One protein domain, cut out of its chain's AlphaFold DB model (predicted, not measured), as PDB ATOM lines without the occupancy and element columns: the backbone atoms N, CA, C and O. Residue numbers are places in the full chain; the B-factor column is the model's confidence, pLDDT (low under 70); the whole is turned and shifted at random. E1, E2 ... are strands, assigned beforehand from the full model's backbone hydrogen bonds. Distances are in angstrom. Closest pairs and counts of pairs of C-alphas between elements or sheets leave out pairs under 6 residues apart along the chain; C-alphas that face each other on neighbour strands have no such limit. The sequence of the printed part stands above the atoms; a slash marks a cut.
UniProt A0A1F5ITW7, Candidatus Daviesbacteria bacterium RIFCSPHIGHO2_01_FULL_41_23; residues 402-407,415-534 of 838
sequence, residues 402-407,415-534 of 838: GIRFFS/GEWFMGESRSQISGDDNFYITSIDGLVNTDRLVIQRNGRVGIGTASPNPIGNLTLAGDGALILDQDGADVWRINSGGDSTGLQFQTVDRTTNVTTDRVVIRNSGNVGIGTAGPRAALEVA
ATOM      1  N   GLY A 402     263.883 366.505 246.799       79.88
ATOM      2  CA  GLY A 402     263.099 365.335 247.187       79.88
ATOM      3  C   GLY A 402     263.845 364.015 247.095       79.88
ATOM      4  O   GLY A 402     264.913 363.919 246.490       79.88
ATOM      5  N   ILE A 403     263.238 362.998 247.695       85.69
ATOM      6  CA  ILE A 403     263.693 361.612 247.708       85.69
ATOM      7  C   ILE A 403     262.929 360.861 246.612       85.69
ATOM      8  O   ILE A 403     261.727 361.069 246.424       85.69
ATOM      9  N   ARG A 404     263.626 359.997 245.868       81.56
ATOM     10  CA  ARG A 404     263.008 359.138 244.854       81.56
ATOM     11  C   ARG A 404     263.253 357.670 245.179       81.56
ATOM     12  O   ARG A 404     264.387 357.272 245.426       81.56
ATOM     13  N   PHE A 405     262.183 356.887 245.158       83.50
ATOM     14  CA  PHE A 405     262.173 355.463 245.450       83.50
ATOM     15  C   PHE A 405     261.949 354.702 244.147       83.50
ATOM     16  O   PHE A 405     260.966 354.942 243.445       83.50
ATOM     17  N   PHE A 406     262.860 353.785 243.836       73.62
ATOM     18  CA  PHE A 406     262.788 352.924 242.661       73.62
ATOM     19  C   PHE A 406     262.480 351.497 243.113       73.62
ATOM     20  O   PHE A 406     263.141 350.986 244.017       73.62
ATOM     21  N   SER A 407     261.529 350.830 242.460       67.12
ATOM     22  CA  SER A 407     261.408 349.375 242.570       67.12
ATOM     23  C   SER A 407     262.274 348.698 241.498       67.12
ATOM     24  O   SER A 407     262.330 349.140 240.350       67.12
ATOM     25  N   GLY A 415     257.984 351.286 238.158       65.81
ATOM     26  CA  GLY A 415     257.208 352.169 239.022       65.81
ATOM     27  C   GLY A 415     258.137 352.927 239.973       65.81
ATOM     28  O   GLY A 415     258.809 352.304 240.807       65.81
ATOM     29  N   GLU A 416     258.167 354.257 239.860       80.69
ATOM     30  CA  GLU A 416     258.910 355.142 240.765       80.69
ATOM     31  C   GLU A 416     257.946 355.909 241.683       80.69
ATOM     32  O   GLU A 416     256.842 356.288 241.288       80.69
ATOM     33  N   TRP A 417     258.391 356.219 242.901       84.06
ATOM     34  CA  TRP A 417     257.722 357.186 243.774       84.06
ATOM     35  C   TRP A 417     258.639 358.378 244.029       84.06
ATOM     36  O   TRP A 417     259.814 358.213 244.353       84.06
ATOM     37  N   PHE A 418     258.101 359.588 243.907       83.44
ATOM     38  CA  PHE A 418     258.782 360.831 244.269       83.44
ATOM     39  C   PHE A 418     258.113 361.452 245.497       83.44
ATOM     40  O   PHE A 418     256.888 361.535 245.549       83.44
ATOM     41  N   MET A 419     258.923 361.901 246.456       89.00
ATOM     42  CA  MET A 419     258.491 362.603 247.664       89.00
ATOM     43  C   MET A 419     259.331 363.869 247.837       89.00
ATOM     44  O   MET A 419     260.548 363.769 248.002       89.00
ATOM     45  N   GLY A 420     258.723 365.054 247.804       86.88
ATOM     46  CA  GLY A 420     259.465 366.309 247.956       86.88
ATOM     47  C   GLY A 420     258.765 367.537 247.389       86.88
ATOM     48  O   GLY A 420     257.607 367.475 246.984       86.88
ATOM     49  N   GLU A 421     259.475 368.661 247.356       79.69
ATOM     50  CA  GLU A 421     258.921 369.945 246.930       79.69
ATOM     51  C   GLU A 421     259.089 370.242 245.435       79.69
ATOM     52  O   GLU A 421     260.078 369.861 244.801       79.69
ATOM     53  N   SER A 422     258.094 370.976 244.922       69.44
ATOM     54  CA  SER A 422     258.016 371.654 243.622       69.44
ATOM     55  C   SER A 422     258.350 370.828 242.369       69.44
ATOM     56  O   SER A 422     259.503 370.594 241.996       69.44
ATOM     57  N   ARG A 423     257.304 370.462 241.614       62.34
ATOM     58  CA  ARG A 423     257.425 369.800 240.301       62.34
ATOM     59  C   ARG A 423     257.362 370.768 239.104       62.34
ATOM     60  O   ARG A 423     257.812 370.401 238.014       62.34
ATOM     61  N   SER A 424     256.812 371.971 239.294       59.97
ATOM     62  CA  SER A 424     256.570 372.963 238.234       59.97
ATOM     63  C   SER A 424     257.867 373.597 237.724       59.97
ATOM     64  O   SER A 424     258.728 374.005 238.500       59.97
ATOM     65  N   GLN A 425     257.994 373.717 236.401       52.72
ATOM     66  CA  GLN A 425     259.138 374.376 235.759       52.72
ATOM     67  C   GLN A 425     258.944 375.891 235.578       52.72
ATOM     68  O   GLN A 425     259.765 376.518 234.922       52.72
ATOM     69  N   ILE A 426     257.834 376.473 236.049       47.53
ATOM     70  CA  ILE A 426     257.449 377.847 235.656       47.53
ATOM     71  C   ILE A 426     256.679 378.635 236.724       47.53
ATOM     72  O   ILE A 426     256.635 379.861 236.656       47.53
ATOM     73  N   SER A 427     256.104 377.970 237.727       52.88
ATOM     74  CA  SER A 427     255.488 378.613 238.893       52.88
ATOM     75  C   SER A 427     256.265 378.239 240.154       52.88
ATOM     76  O   SER A 427     256.587 377.070 240.359       52.88
ATOM     77  N   GLY A 428     256.576 379.232 240.995       56.56
ATOM     78  CA  GLY A 428     257.236 379.051 242.295       56.56
ATOM     79  C   GLY A 428     256.297 378.444 243.335       56.56
ATOM     80  O   GLY A 428     255.975 379.088 244.327       56.56
ATOM     81  N   ASP A 429     255.803 377.245 243.044       66.94
ATOM     82  CA  ASP A 429     254.845 376.508 243.853       66.94
ATOM     83  C   ASP A 429     255.623 375.649 244.862       66.94
ATOM     84  O   ASP A 429     256.033 374.522 244.561       66.94
ATOM     85  N   ASP A 430     255.901 376.239 246.029       72.75
ATOM     86  CA  ASP A 430     256.624 375.641 247.166       72.75
ATOM     87  C   ASP A 430     255.723 374.630 247.922       72.75
ATOM     88  O   ASP A 430     255.510 374.723 249.131       72.75
ATOM     89  N   ASN A 431     255.103 373.709 247.182       85.19
ATOM     90  CA  ASN A 431     254.226 372.668 247.714       85.19
ATOM     91  C   ASN A 431     254.990 371.347 247.839       85.19
ATOM     92  O   ASN A 431     255.858 371.045 247.016       85.19
ATOM     93  N   PHE A 432     254.617 370.532 248.824       88.50
ATOM     94  CA  PHE A 432     255.129 369.178 249.013       88.50
ATOM     95  C   PHE A 432     254.249 368.163 248.271       88.50
ATOM     96  O   PHE A 432     253.028 368.188 248.404       88.50
ATOM     97  N   TYR A 433     254.859 367.250 247.518       88.00
ATOM     98  CA  TYR A 433     254.182 366.251 246.692       88.00
ATOM     99  C   TYR A 433     254.610 364.832 247.079       88.00
ATOM    100  O   TYR A 433     255.789 364.576 247.331       88.00
ATOM    101  N   ILE A 434     253.663 363.894 247.023       91.00
ATOM    102  CA  ILE A 434     253.926 362.465 246.837       91.00
ATOM    103  C   ILE A 434     253.327 362.066 245.487       91.00
ATOM    104  O   ILE A 434     252.107 362.093 245.307       91.00
ATOM    105  N   THR A 435     254.180 361.685 244.543       86.44
ATOM    106  CA  THR A 435     253.816 361.393 243.150       86.44
ATOM    107  C   THR A 435     254.170 359.948 242.815       86.44
ATOM    108  O   THR A 435     255.317 359.541 243.000       86.44
ATOM    109  N   SER A 436     253.215 359.192 242.265       87.12
ATOM    110  CA  SER A 436     253.500 357.905 241.616       87.12
ATOM    111  C   SER A 436     253.827 358.139 240.142       87.12
ATOM    112  O   SER A 436     253.063 358.826 239.456       87.12
ATOM    113  N   ILE A 437     254.922 357.564 239.661       79.19
ATOM    114  CA  ILE A 437     255.416 357.674 238.288       79.19
ATOM    115  C   ILE A 437     255.316 356.293 237.637       79.19
ATOM    116  O   ILE A 437     255.908 355.336 238.133       79.19
ATOM    117  N   ASP A 438     254.573 356.207 236.537       76.75
ATOM    118  CA  ASP A 438     254.414 355.000 235.726       76.75
ATOM    119  C   ASP A 438     254.734 355.333 234.260       76.75
ATOM    120  O   ASP A 438     254.003 356.060 233.577       76.75
ATOM    121  N   GLY A 439     255.903 354.886 233.797       72.94
ATOM    122  CA  GLY A 439     256.450 355.246 232.490       72.94
ATOM    123  C   GLY A 439     256.657 356.760 232.332       72.94
ATOM    124  O   GLY A 439     257.548 357.343 232.943       72.94
ATOM    125  N   LEU A 440     255.844 357.391 231.479       63.94
ATOM    126  CA  LEU A 440     255.843 358.846 231.242       63.94
ATOM    127  C   LEU A 440     254.708 359.583 231.981       63.94
ATOM    128  O   LEU A 440     254.581 360.802 231.846       63.94
ATOM    129  N   VAL A 441     253.864 358.866 232.730       72.25
ATOM    130  CA  VAL A 441     252.710 359.429 233.439       72.25
ATOM    131  C   VAL A 441     253.047 359.596 234.917       72.25
ATOM    132  O   VAL A 441     253.372 358.643 235.619       72.25
ATOM    133  N   ASN A 442     252.922 360.824 235.410       76.56
ATOM    134  CA  ASN A 442     253.160 361.167 236.807       76.56
ATOM    135  C   ASN A 442     251.849 361.640 237.440       76.56
ATOM    136  O   ASN A 442     251.378 362.738 237.123       76.56
ATOM    137  N   THR A 443     251.323 360.852 238.371       84.38
ATOM    138  CA  THR A 443     250.065 361.120 239.075       84.38
ATOM    139  C   THR A 443     250.361 361.539 240.508       84.38
ATOM    140  O   THR A 443     250.890 360.751 241.298       84.38
ATOM    141  N   ASP A 444     250.021 362.779 240.851       86.62
ATOM    142  CA  ASP A 444     250.209 363.309 242.200       86.62
ATOM    143  C   ASP A 444     249.138 362.702 243.127       86.62
ATOM    144  O   ASP A 444     247.934 362.851 242.912       86.62
ATOM    145  N   ARG A 445     249.582 361.930 244.125       89.19
ATOM    146  CA  ARG A 445     248.725 361.169 245.049       89.19
ATOM    147  C   ARG A 445     248.408 361.958 246.310       89.19
ATOM    148  O   ARG A 445     247.277 361.892 246.781       89.19
ATOM    149  N   LEU A 446     249.385 362.711 246.809       91.88
ATOM    150  CA  LEU A 446     249.248 363.671 247.901       91.88
ATOM    151  C   LEU A 446     249.926 364.978 247.489       91.88
ATOM    152  O   LEU A 446     251.048 364.948 246.987       91.88
ATOM    153  N   VAL A 447     249.281 366.109 247.749       90.88
ATOM    154  CA  VAL A 447     249.868 367.449 247.643       90.88
ATOM    155  C   VAL A 447     249.556 368.213 248.922       90.88
ATOM    156  O   VAL A 447     248.407 368.246 249.347       90.88
ATOM    157  N   ILE A 448     250.557 368.829 249.539       91.06
ATOM    158  CA  ILE A 448     250.396 369.720 250.689       91.06
ATOM    159  C   ILE A 448     250.869 371.103 250.259       91.06
ATOM    160  O   ILE A 448     252.035 371.299 249.916       91.06
ATOM    161  N   GLN A 449     249.947 372.057 250.256       87.56
ATOM    162  CA  GLN A 449     250.233 373.442 249.938       87.56
ATOM    163  C   GLN A 449     250.883 374.163 251.116       87.56
ATOM    164  O   GLN A 449     250.543 373.914 252.274       87.56
ATOM    165  N   ARG A 450     251.733 375.154 250.830       83.56
ATOM    166  CA  ARG A 450     252.388 375.997 251.853       83.56
ATOM    167  C   ARG A 450     251.416 376.757 252.776       83.56
ATOM    168  O   ARG A 450     251.801 377.200 253.853       83.56
ATOM    169  N   ASN A 451     250.151 376.894 252.375       85.31
ATOM    170  CA  ASN A 451     249.056 377.462 253.177       85.31
ATOM    171  C   ASN A 451     248.356 376.437 254.105       85.31
ATOM    172  O   ASN A 451     247.383 376.793 254.766       85.31
ATOM    173  N   GLY A 452     248.814 375.179 254.138       87.19
ATOM    174  CA  GLY A 452     248.256 374.094 254.951       87.19
ATOM    175  C   GLY A 452     247.159 373.253 254.284       87.19
ATOM    176  O   GLY A 452     246.659 372.324 254.916       87.19
ATOM    177  N   ARG A 453     246.766 373.533 253.031       89.75
ATOM    178  CA  ARG A 453     245.753 372.732 252.319       89.75
ATOM    179  C   ARG A 453     246.331 371.438 251.754       89.75
ATOM    180  O   ARG A 453     247.353 371.452 251.077       89.75
ATOM    181  N   VAL A 454     245.621 370.336 251.956       93.06
ATOM    182  CA  VAL A 454     245.990 368.988 251.522       93.06
ATOM    183  C   VAL A 454     245.075 368.527 250.384       93.06
ATOM    184  O   VAL A 454     243.854 368.626 250.474       93.06
ATOM    185  N   GLY A 455     245.655 368.001 249.310       90.62
ATOM    186  CA  GLY A 455     244.964 367.357 248.197       90.62
ATOM    187  C   GLY A 455     245.354 365.891 248.115       90.62
ATOM    188  O   GLY A 455     246.539 365.577 248.075       90.62
ATOM    189  N   ILE A 456     244.376 364.993 248.076       89.62
ATOM    190  CA  ILE A 456     244.570 363.563 247.834       89.62
ATOM    191  C   ILE A 456     243.935 363.240 246.482       89.62
ATOM    192  O   ILE A 456     242.747 363.480 246.269       89.62
ATOM    193  N   GLY A 457     244.748 362.757 245.540       86.81
ATOM    194  CA  GLY A 457     244.351 362.557 244.140       86.81
ATOM    195  C   GLY A 457     244.175 363.845 243.315       86.81
ATOM    196  O   GLY A 457     243.736 363.774 242.172       86.81
ATOM    197  N   THR A 458     244.510 365.021 243.862       84.75
ATOM    198  CA  THR A 458     244.486 366.308 243.144       84.75
ATOM    199  C   THR A 458     245.674 367.187 243.520       84.75
ATOM    200  O   THR A 458     246.016 367.317 244.694       84.75
ATOM    201  N   ALA A 459     246.257 367.849 242.516       83.75
ATOM    202  CA  ALA A 459     247.267 368.892 242.698       83.75
ATOM    203  C   ALA A 459     246.669 370.287 242.968       83.75
ATOM    204  O   ALA A 459     247.397 371.257 243.167       83.75
ATOM    205  N   SER A 460     245.341 370.415 242.974       85.19
ATOM    206  CA  SER A 460     244.622 371.661 243.249       85.19
ATOM    207  C   SER A 460     243.535 371.417 244.300       85.19
ATOM    208  O   SER A 460     242.379 371.178 243.945       85.19
ATOM    209  N   PRO A 461     243.891 371.447 245.601       87.62
ATOM    210  CA  PRO A 461     242.921 371.443 246.688       87.62
ATOM    211  C   PRO A 461     241.924 372.598 246.542       87.62
ATOM    212  O   PRO A 461     242.301 373.725 246.211       87.62
ATOM    213  N   ASN A 462     240.650 372.326 246.808       82.00
ATOM    214  CA  ASN A 462     239.593 373.324 246.750       82.00
ATOM    215  C   ASN A 462     239.838 374.404 247.827       82.00
ATOM    216  O   ASN A 462     240.070 374.062 248.989       82.00
ATOM    217  N   PRO A 463     239.762 375.708 247.495       82.88
ATOM    218  CA  PRO A 463     240.052 376.775 248.450       82.88
ATOM    219  C   PRO A 463     239.111 376.840 249.668       82.88
ATOM    220  O   PRO A 463     239.441 377.525 250.638       82.88
ATOM    221  N   ILE A 464     237.972 376.143 249.637       79.44
ATOM    222  CA  ILE A 464     236.943 376.148 250.687       79.44
ATOM    223  C   ILE A 464     237.338 375.279 251.907       79.44
ATOM    224  O   ILE A 464     236.720 375.406 252.961       79.44
ATOM    225  N   GLY A 465     238.386 374.444 251.828       79.12
ATOM    226  CA  GLY A 465     238.803 373.597 252.955       79.12
ATOM    227  C   GLY A 465     240.292 373.242 253.002       79.12
ATOM    228  O   GLY A 465     241.044 373.482 252.058       79.12
ATOM    229  N   ASN A 466     240.709 372.641 254.122       86.38
ATOM    230  CA  ASN A 466     242.089 372.185 254.346       86.38
ATOM    231  C   ASN A 466     242.365 370.768 253.817       86.38
ATOM    232  O   ASN A 466     243.521 370.366 253.777       86.38
ATOM    233  N   LEU A 467     241.341 370.015 253.405       88.50
ATOM    234  CA  LEU A 467     241.483 368.709 252.762       88.50
ATOM    235  C   LEU A 467     240.563 368.638 251.541       88.50
ATOM    236  O   LEU A 467     239.401 369.032 251.607       88.50
ATOM    237  N   THR A 468     241.075 368.131 250.425       87.44
ATOM    238  CA  THR A 468     240.310 367.817 249.214       87.44
ATOM    239  C   THR A 468     240.659 366.412 248.751       87.44
ATOM    240  O   THR A 468     241.826 366.109 248.521       87.44
ATOM    241  N   LEU A 469     239.643 365.570 248.592       86.25
ATOM    242  CA  LEU A 469     239.725 364.266 247.935       86.25
ATOM    243  C   LEU A 469     239.191 364.439 246.505       86.25
ATOM    244  O   LEU A 469     238.193 365.137 246.321       86.25
ATOM    245  N   ALA A 470     239.850 363.857 245.502       78.19
ATOM    246  CA  ALA A 470     239.431 363.949 244.101       78.19
ATOM    247  C   ALA A 470     239.312 362.573 243.422       78.19
ATOM    248  O   ALA A 470     239.982 361.615 243.812       78.19
ATOM    249  N   GLY A 471     238.449 362.495 242.402       74.50
ATOM    250  CA  GLY A 471     237.913 361.231 241.884       74.50
ATOM    251  C   GLY A 471     236.879 360.629 242.844       74.50
ATOM    252  O   GLY A 471     236.377 361.329 243.723       74.50
ATOM    253  N   ASP A 472     236.626 359.322 242.746       66.38
ATOM    254  CA  ASP A 472     235.734 358.564 243.653       66.38
ATOM    255  C   ASP A 472     236.338 358.344 245.063       66.38
ATOM    256  O   ASP A 472     236.107 357.331 245.729       66.38
ATOM    257  N   GLY A 473     237.168 359.285 245.521       67.38
ATOM    258  CA  GLY A 473     237.900 359.242 246.781       67.38
ATOM    259  C   GLY A 473     236.982 359.398 247.989       67.38
ATOM    260  O   GLY A 473     236.810 360.498 248.509       67.38
ATOM    261  N   ALA A 474     236.422 358.286 248.460       77.81
ATOM    262  CA  ALA A 474     235.698 358.231 249.723       77.81
ATOM    263  C   ALA A 474     236.650 358.369 250.926       77.81
ATOM    264  O   ALA A 474     237.718 357.752 250.954       77.81
ATOM    265  N   LEU A 475     236.225 359.093 251.965       86.38
ATOM    266  CA  LEU A 475     236.817 358.953 253.293       86.38
ATOM    267  C   LEU A 475     236.397 357.592 253.861       86.38
ATOM    268  O   LEU A 475     235.205 357.275 253.912       86.38
ATOM    269  N   ILE A 476     237.383 356.793 254.265       85.06
ATOM    270  CA  ILE A 476     237.196 355.457 254.832       85.06
ATOM    271  C   ILE A 476     237.411 355.523 256.344       85.06
ATOM    272  O   ILE A 476     238.443 356.020 256.794       85.06
ATOM    273  N   LEU A 477     236.465 354.988 257.113       83.62
ATOM    274  CA  LEU A 477     236.632 354.697 258.535       83.62
ATOM    275  C   LEU A 477     236.572 353.171 258.685       83.62
ATOM    276  O   LEU A 477     235.498 352.573 258.598       83.62
ATOM    277  N   ASP A 478     237.743 352.553 258.832       84.50
ATOM    278  CA  ASP A 478     237.910 351.103 258.958       84.50
ATOM    279  C   ASP A 478     238.258 350.736 260.408       84.50
ATOM    280  O   ASP A 478     239.115 351.370 261.027       84.50
ATOM    281  N   GLN A 479     237.589 349.716 260.940       78.62
ATOM    282  CA  GLN A 479     237.887 349.105 262.231       78.62
ATOM    283  C   GLN A 479     238.005 347.597 262.008       78.62
ATOM    284  O   GLN A 479     237.072 346.968 261.502       78.62
ATOM    285  N   ASP A 480     239.139 347.014 262.403       73.38
ATOM    286  CA  ASP A 480     239.414 345.594 262.180       73.38
ATOM    287  C   ASP A 480     238.283 344.696 262.706       73.38
ATOM    288  O   ASP A 480     237.914 344.736 263.881       73.38
ATOM    289  N   GLY A 481     237.748 343.862 261.809       69.00
ATOM    290  CA  GLY A 481     236.687 342.895 262.101       69.00
ATOM    291  C   GLY A 481     235.246 343.390 261.918       69.00
ATOM    292  O   GLY A 481     234.334 342.600 262.149       69.00
ATOM    293  N   ALA A 482     235.020 344.639 261.491       75.06
ATOM    294  CA  ALA A 482     233.684 345.199 261.250       75.06
ATOM    295  C   ALA A 482     233.433 345.583 259.773       75.06
ATOM    296  O   ALA A 482     234.346 345.580 258.942       75.06
ATOM    297  N   ASP A 483     232.178 345.931 259.458       82.06
ATOM    298  CA  ASP A 483     231.816 346.607 258.206       82.06
ATOM    299  C   ASP A 483     232.487 347.984 258.132       82.06
ATOM    300  O   ASP A 483     232.504 348.748 259.101       82.06
ATOM    301  N   VAL A 484     232.996 348.328 256.952       88.56
ATOM    302  CA  VAL A 484     233.760 349.559 256.730       88.56
ATOM    303  C   VAL A 484     232.811 350.726 256.474       88.56
ATOM    304  O   VAL A 484     231.944 350.632 255.604       88.56
ATOM    305  N   TRP A 485     232.989 351.862 257.149       88.81
ATOM    306  CA  TRP A 485     232.218 353.069 256.839       88.81
ATOM    307  C   TRP A 485     232.875 353.875 255.712       88.81
ATOM    308  O   TRP A 485     234.076 354.148 255.728       88.81
ATOM    309  N   ARG A 486     232.065 354.280 254.732       88.00
ATOM    310  CA  ARG A 486     232.437 355.118 253.583       88.00
ATOM    311  C   ARG A 486     231.659 356.428 253.609       88.00
ATOM    312  O   ARG A 486     230.441 356.411 253.769       88.00
ATOM    313  N   ILE A 487     232.348 357.545 253.392       89.19
ATOM    314  CA  ILE A 487     231.738 358.869 253.200       89.19
ATOM    315  C   ILE A 487     232.217 359.432 251.859       89.19
ATOM    316  O   ILE A 487     233.421 359.582 251.654       89.19
ATOM    317  N   ASN A 488     231.298 359.725 250.936       85.75
ATOM    318  CA  ASN A 488     231.620 360.218 249.590       85.75
ATOM    319  C   ASN A 488     230.543 361.180 249.047       85.75
ATOM    320  O   ASN A 488     229.514 361.405 249.682       85.75
ATOM    321  N   SER A 489     230.778 361.748 247.862       80.75
ATOM    322  CA  SER A 489     229.825 362.608 247.139       80.75
ATOM    323  C   SER A 489     228.972 361.861 246.096       80.75
ATOM    324  O   SER A 489     228.496 362.479 245.144       80.75
ATOM    325  N   GLY A 490     228.846 360.536 246.235       67.25
ATOM    326  CA  GLY A 490     227.889 359.657 245.551       67.25
ATOM    327  C   GLY A 490     227.907 359.555 244.019       67.25
ATOM    328  O   GLY A 490     227.063 358.849 243.464       67.25
ATOM    329  N   GLY A 491     228.826 360.237 243.334       60.91
ATOM    330  CA  GLY A 491     228.920 360.267 241.871       60.91
ATOM    331  C   GLY A 491     227.871 361.167 241.199       60.91
ATOM    332  O   GLY A 491     226.681 361.120 241.515       60.91
ATOM    333  N   ASP A 492     228.339 361.993 240.262       52.22
ATOM    334  CA  ASP A 492     227.651 362.725 239.180       52.22
ATOM    335  C   ASP A 492     226.382 363.573 239.442       52.22
ATOM    336  O   ASP A 492     226.034 364.389 238.592       52.22
ATOM    337  N   SER A 493     225.678 363.455 240.574       57.66
ATOM    338  CA  SER A 493     224.595 364.377 241.004       57.66
ATOM    339  C   SER A 493     223.979 364.069 242.380       57.66
ATOM    340  O   SER A 493     223.170 364.856 242.878       57.66
ATOM    341  N   THR A 494     224.308 362.935 243.003       64.06
ATOM    342  CA  THR A 494     223.491 362.322 244.070       64.06
ATOM    343  C   THR A 494     223.658 362.930 245.467       64.06
ATOM    344  O   THR A 494     222.764 362.747 246.293       64.06
ATOM    345  N   GLY A 495     224.723 363.697 245.726       80.00
ATOM    346  CA  GLY A 495     224.963 364.408 246.991       80.00
ATOM    347  C   GLY A 495     225.852 363.650 247.990       80.00
ATOM    348  O   GLY A 495     226.615 362.774 247.604       80.00
ATOM    349  N   LEU A 496     225.810 364.012 249.276       89.12
ATOM    350  CA  LEU A 496     226.653 363.406 250.319       89.12
ATOM    351  C   LEU A 496     226.075 362.057 250.765       89.12
ATOM    352  O   LEU A 496     224.939 362.005 251.233       89.12
ATOM    353  N   GLN A 497     226.858 360.981 250.684       89.88
ATOM    354  CA  GLN A 497     226.452 359.642 251.116       89.88
ATOM    355  C   GLN A 497     227.302 359.132 252.284       89.88
ATOM    356  O   GLN A 497     228.517 359.330 252.327       89.88
ATOM    357  N   PHE A 498     226.644 358.418 253.196       91.62
ATOM    358  CA  PHE A 498     227.228 357.600 254.251       91.62
ATOM    359  C   PHE A 498     226.835 356.147 253.982       91.62
ATOM    360  O   PHE A 498     225.650 355.797 253.982       91.62
ATOM    361  N   GLN A 499     227.833 355.304 253.752       90.56
ATOM    362  CA  GLN A 499     227.686 353.919 253.320       90.56
ATOM    363  C   GLN A 499     228.380 352.974 254.300       90.56
ATOM    364  O   GLN A 499     229.397 353.333 254.890       90.56
ATOM    365  N   THR A 500     227.879 351.747 254.416       91.19
ATOM    366  CA  THR A 500     228.661 350.623 254.962       91.19
ATOM    367  C   THR A 500     229.089 349.710 253.825       91.19
ATOM    368  O   THR A 500     228.286 349.443 252.926       91.19
ATOM    369  N   VAL A 501     230.313 349.200 253.880       89.62
ATOM    370  CA  VAL A 501     230.830 348.168 252.981       89.62
ATOM    371  C   VAL A 501     230.988 346.876 253.768       89.62
ATOM    372  O   VAL A 501     231.733 346.846 254.748       89.62
ATOM    373  N   ASP A 502     230.319 345.818 253.320       88.06
ATOM    374  CA  ASP A 502     230.574 344.462 253.811       88.06
ATOM    375  C   ASP A 502     232.014 344.075 253.440       88.06
ATOM    376  O   ASP A 502     232.379 344.041 252.261       88.06
ATOM    377  N   ARG A 503     232.849 343.798 254.448       84.62
ATOM    378  CA  ARG A 503     234.280 343.490 254.268       84.62
ATOM    379  C   ARG A 503     234.527 342.155 253.547       84.62
ATOM    380  O   ARG A 503     235.596 341.965 252.973       84.62
ATOM    381  N   THR A 504     233.558 341.243 253.567       83.94
ATOM    382  CA  THR A 504     233.636 339.901 252.968       83.94
ATOM    383  C   THR A 504     233.168 339.906 251.516       83.94
ATOM    384  O   THR A 504     233.787 339.268 250.667       83.94
ATOM    385  N   THR A 505     232.077 340.619 251.219       88.25
ATOM    386  CA  THR A 505     231.465 340.641 249.875       88.25
ATOM    387  C   THR A 505     231.811 341.885 249.051       88.25
ATOM    388  O   THR A 505     231.551 341.908 247.849       88.25
ATOM    389  N   ASN A 506     232.410 342.911 249.670       85.44
ATOM    390  CA  ASN A 506     232.685 344.235 249.093       85.44
ATOM    391  C   ASN A 506     231.421 344.960 248.571       85.44
ATOM    392  O   ASN A 506     231.500 345.836 247.707       85.44
ATOM    393  N   VAL A 507     230.241 344.611 249.098       87.06
ATOM    394  CA  VAL A 507     228.961 345.244 248.746       87.06
ATOM    395  C   VAL A 507     228.773 346.535 249.544       87.06
ATOM    396  O   VAL A 507     228.798 346.536 250.774       87.06
ATOM    397  N   THR A 508     228.545 347.644 248.840       87.62
ATOM    398  CA  THR A 508     228.234 348.960 249.420       87.62
ATOM    399  C   THR A 508     226.732 349.123 249.652       87.62
ATOM    400  O   THR A 508     225.945 348.940 248.727       87.62
ATOM    401  N   THR A 509     226.331 349.531 250.858       88.44
ATOM    402  CA  THR A 509     224.931 349.821 251.215       88.44
ATOM    403  C   THR A 509     224.780 351.257 251.706       88.44
ATOM    404  O   THR A 509     225.419 351.644 252.687       88.44
ATOM    405  N   ASP A 510     223.892 352.025 251.071       89.12
ATOM    406  CA  ASP A 510     223.519 353.378 251.497       89.12
ATOM    407  C   ASP A 510     222.806 353.357 252.858       89.12
ATOM    408  O   ASP A 510     221.728 352.776 253.011       89.12
ATOM    409  N   ARG A 511     223.396 354.022 253.858       90.88
ATOM    410  CA  ARG A 511     222.795 354.201 255.190       90.88
ATOM    411  C   ARG A 511     222.156 355.571 255.333       90.88
ATOM    412  O   ARG A 511     221.025 355.643 255.807       90.88
ATOM    413  N   VAL A 512     222.841 356.627 254.895       91.88
ATOM    414  CA  VAL A 512     222.299 357.992 254.825       91.88
ATOM    415  C   VAL A 512     222.709 358.635 253.500       91.88
ATOM    416  O   VAL A 512     223.873 358.561 253.124       91.88
ATOM    417  N   VAL A 513     221.778 359.281 252.799       90.88
ATOM    418  CA  VAL A 513     222.018 359.983 251.527       90.88
ATOM    419  C   VAL A 513     221.398 361.371 251.598       90.88
ATOM    420  O   VAL A 513     220.191 361.495 251.760       90.88
ATOM    421  N   ILE A 514     222.201 362.422 251.461       91.19
ATOM    422  CA  ILE A 514     221.766 363.822 251.463       91.19
ATOM    423  C   ILE A 514     221.948 364.375 250.055       91.19
ATOM    424  O   ILE A 514     223.066 364.679 249.638       91.19
ATOM    425  N   ARG A 515     220.850 364.514 249.313       87.25
ATOM    426  CA  ARG A 515     220.877 364.985 247.922       87.25
ATOM    427  C   ARG A 515     221.271 366.452 247.813       87.25
ATOM    428  O   ARG A 515     221.027 367.238 248.725       87.25
ATOM    429  N   ASN A 516     221.768 366.851 246.641       86.12
ATOM    430  CA  ASN A 516     221.987 368.265 246.307       86.12
ATOM    431  C   ASN A 516     220.700 369.117 246.406       86.12
ATOM    432  O   ASN A 516     220.778 370.321 246.625       86.12
ATOM    433  N   SER A 517     219.521 368.490 246.311       85.56
ATOM    434  CA  SER A 517     218.207 369.100 246.541       85.56
ATOM    435  C   SER A 517     217.849 369.303 248.022       85.56
ATOM    436  O   SER A 517     216.749 369.761 248.315       85.56
ATOM    437  N   GLY A 518     218.714 368.892 248.957       86.12
ATOM    438  CA  GLY A 518     218.472 368.910 250.403       86.12
ATOM    439  C   GLY A 518     217.697 367.705 250.957       86.12
ATOM    440  O   GLY A 518     217.524 367.613 252.169       86.12
ATOM    441  N   ASN A 519     217.243 366.770 250.113       88.81
ATOM    442  CA  ASN A 519     216.494 365.592 250.565       88.81
ATOM    443  C   ASN A 519     217.408 364.586 251.281       88.81
ATOM    444  O   ASN A 519     218.355 364.083 250.672       88.81
ATOM    445  N   VAL A 520     217.073 364.235 252.523       91.62
ATOM    446  CA  VAL A 520     217.771 363.233 253.340       91.62
ATOM    447  C   VAL A 520     217.047 361.886 253.265       91.62
ATOM    448  O   VAL A 520     215.878 361.768 253.621       91.62
ATOM    449  N   GLY A 521     217.741 360.848 252.819       89.88
ATOM    450  CA  GLY A 521     217.309 359.457 252.866       89.88
ATOM    451  C   GLY A 521     218.055 358.708 253.958       89.88
ATOM    452  O   GLY A 521     219.270 358.839 254.049       89.88
ATOM    453  N   ILE A 522     217.357 357.909 254.763       89.44
ATOM    454  CA  ILE A 522     217.954 356.948 255.697       89.44
ATOM    455  C   ILE A 522     217.506 355.551 255.262       89.44
ATOM    456  O   ILE A 522     216.310 355.291 255.141       89.44
ATOM    457  N   GLY A 523     218.461 354.672 254.953       88.12
ATOM    458  CA  GLY A 523     218.200 353.354 254.358       88.12
ATOM    459  C   GLY A 523     217.667 353.387 252.916       88.12
ATOM    460  O   GLY A 523     217.178 352.373 252.423       88.12
ATOM    461  N   THR A 524     217.724 354.539 252.236       85.88
ATOM    462  CA  THR A 524     217.273 354.706 250.847       85.88
ATOM    463  C   THR A 524     218.217 355.613 250.060       85.88
ATOM    464  O   THR A 524     218.458 356.756 250.442       85.88
ATOM    465  N   ALA A 525     218.677 355.130 248.903       85.75
ATOM    466  CA  ALA A 525     219.332 355.935 247.864       85.75
ATOM    467  C   ALA A 525     218.371 356.951 247.204       85.75
ATOM    468  O   ALA A 525     218.765 357.803 246.402       85.75
ATOM    469  N   GLY A 526     217.071 356.805 247.488       85.75
ATOM    470  CA  GLY A 526     215.949 357.294 246.703       85.75
ATOM    471  C   GLY A 526     215.198 358.552 247.167       85.75
ATOM    472  O   GLY A 526     214.241 358.881 246.461       85.75
ATOM    473  N   PRO A 527     215.551 359.281 248.252       88.44
ATOM    474  CA  PRO A 527     214.599 360.051 249.063       88.44
ATOM    475  C   PRO A 527     213.689 360.989 248.257       88.44
ATOM    476  O   PRO A 527     214.129 361.986 247.667       88.44
ATOM    477  N   ARG A 528     212.392 360.654 248.238       84.31
ATOM    478  CA  ARG A 528     211.351 361.331 247.439       84.31
ATOM    479  C   ARG A 528     210.727 362.526 248.171       84.31
ATOM    480  O   ARG A 528     209.843 363.179 247.628       84.31
ATOM    481  N   ALA A 529     211.184 362.797 249.391       80.81
ATOM    482  CA  ALA A 529     210.790 363.901 250.256       80.81
ATOM    483  C   ALA A 529     212.019 364.442 251.011       80.81
ATOM    484  O   ALA A 529     213.082 363.821 250.980       80.81
ATOM    485  N   ALA A 530     211.861 365.574 251.706       84.75
ATOM    486  CA  ALA A 530     212.934 366.228 252.464       84.75
ATOM    487  C   ALA A 530     213.585 365.317 253.528       84.75
ATOM    488  O   ALA A 530     214.787 365.406 253.750       84.75
ATOM    489  N   LEU A 531     212.805 364.413 254.133       86.00
ATOM    490  CA  LEU A 531     213.294 363.289 254.929       86.00
ATOM    491  C   LEU A 531     212.509 362.025 254.544       86.00
ATOM    492  O   LEU A 531     211.279 362.027 254.573       86.00
ATOM    493  N   GLU A 532     213.205 360.946 254.190       84.44
ATOM    494  CA  GLU A 532     212.620 359.628 253.924       84.44
ATOM    495  C   GLU A 532     213.415 358.550 254.669       84.44
ATOM    496  O   GLU A 532     214.591 358.340 254.389       84.44
ATOM    497  N   VAL A 533     212.775 357.855 255.611       87.31
ATOM    498  CA  VAL A 533     213.356 356.694 256.300       87.31
ATOM    499  C   VAL A 533     212.720 355.438 255.716       87.31
ATOM    500  O   VAL A 533     211.510 355.248 255.830       87.31
ATOM    501  N   ALA A 534     213.512 354.596 255.059       82.44
ATOM    502  CA  ALA A 534     213.042 353.326 254.520       82.44
ATOM    503  C   ALA A 534     213.191 352.209 255.560       82.44
ATOM    504  O   ALA A 534     214.218 352.100 256.227       82.44
TER     505      ALA A 534
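What this domain is: This is residues 402 to 407 and 415 to 534 of the 838 residues of a protein of Candidatus Daviesbacteria bacterium RIFCSPHIGHO2_01_FULL_41_23 (UniProt A0A1F5ITW7). Two twisted sheets of six short strands, E1 to E6 and E7 to E12, stand one after the other in a row, with no named helix over either. The strands run across the longest axis, and residues 470 to 474 lead from the last strand of the first sheet to the first strand of the second. The printed part has 126 residues and spans 53 by 34 by 25 A, elongated and loose, with a radius of gyration of the C-alphas of 18.5 A. Each sheet keeps its strands in chain order and is mixed: antiparallel but for a last parallel pair. The class is all strand, with 59 residues, under half, in named strands.

How they stand to each other: Begin at E1, residues 402 to 406, an edge strand antiparallel to E2, residues 416 to 421; N 403 and O 419 are 2.8 A apart. E2, E3 at residues 432 to 438, E4 at 441 to 448 and E5 at 454 to 456 form a meander, each strand the antiparallel neighbour of the one before, in three hairpins. Look for N 418 and O 435 at 2.9 A, N 434 and O 446 at 2.8 A, and N 447 and O 455 at 2.8 A. E4 bends by 56 degrees at residue 445. E6, residues 467 to 469, is the other edge strand, parallel to E5 at 13 degrees, with N 456 and O 468 at 2.8 A. E6 and E7, residues 475 to 477, are only just apart, closest 8.1 A. From E7 a second meander runs through E8 at 484 to 488, E9 at 496 to 501, E10 at 508 to 514 and E11 at 520 to 522, in four hairpins. Here N 477 and O 485 are 2.9 A apart, N 486 and O 499 2.8 A, N 498 and O 512 2.8 A, and N 513 and O 521 2.8 A. Edge strand E12, residues 531 to 533, is parallel to E11 at 9 degrees, with N 522 and O 532 at 2.8 A.

Where its parts are: Find C-alpha 402 at (263.099, 365.335, 247.187), where E1 begins, 13.2 A long. E2 measures 16.0 A, E3 19.4 A and E4 20.2 A; E5 is 6.7 A and E6 6.8 A. E7, 6.8 A, begins at C-alpha 475, (236.817, 358.953, 253.293). E8 measures 13.0 A, E9 16.0 A and E10 16.3 A. E11 and E12 are 6.7 A each, and E12 ends at C-alpha 533, (213.356, 356.694, 256.300).

The domain as a whole: The C-alphas farthest apart, those of Ile 426 and Ala 534, are 54.1 A from each other. Residues 408 to 414 are not printed, and C-alphas 407 and 415 are 6.2 A apart across the cut. Of the links printed whole, none is long. Mean pLDDT of the printed part is 81.7; 19 residues are under 70, among them 422 to 429 and 490 to 494.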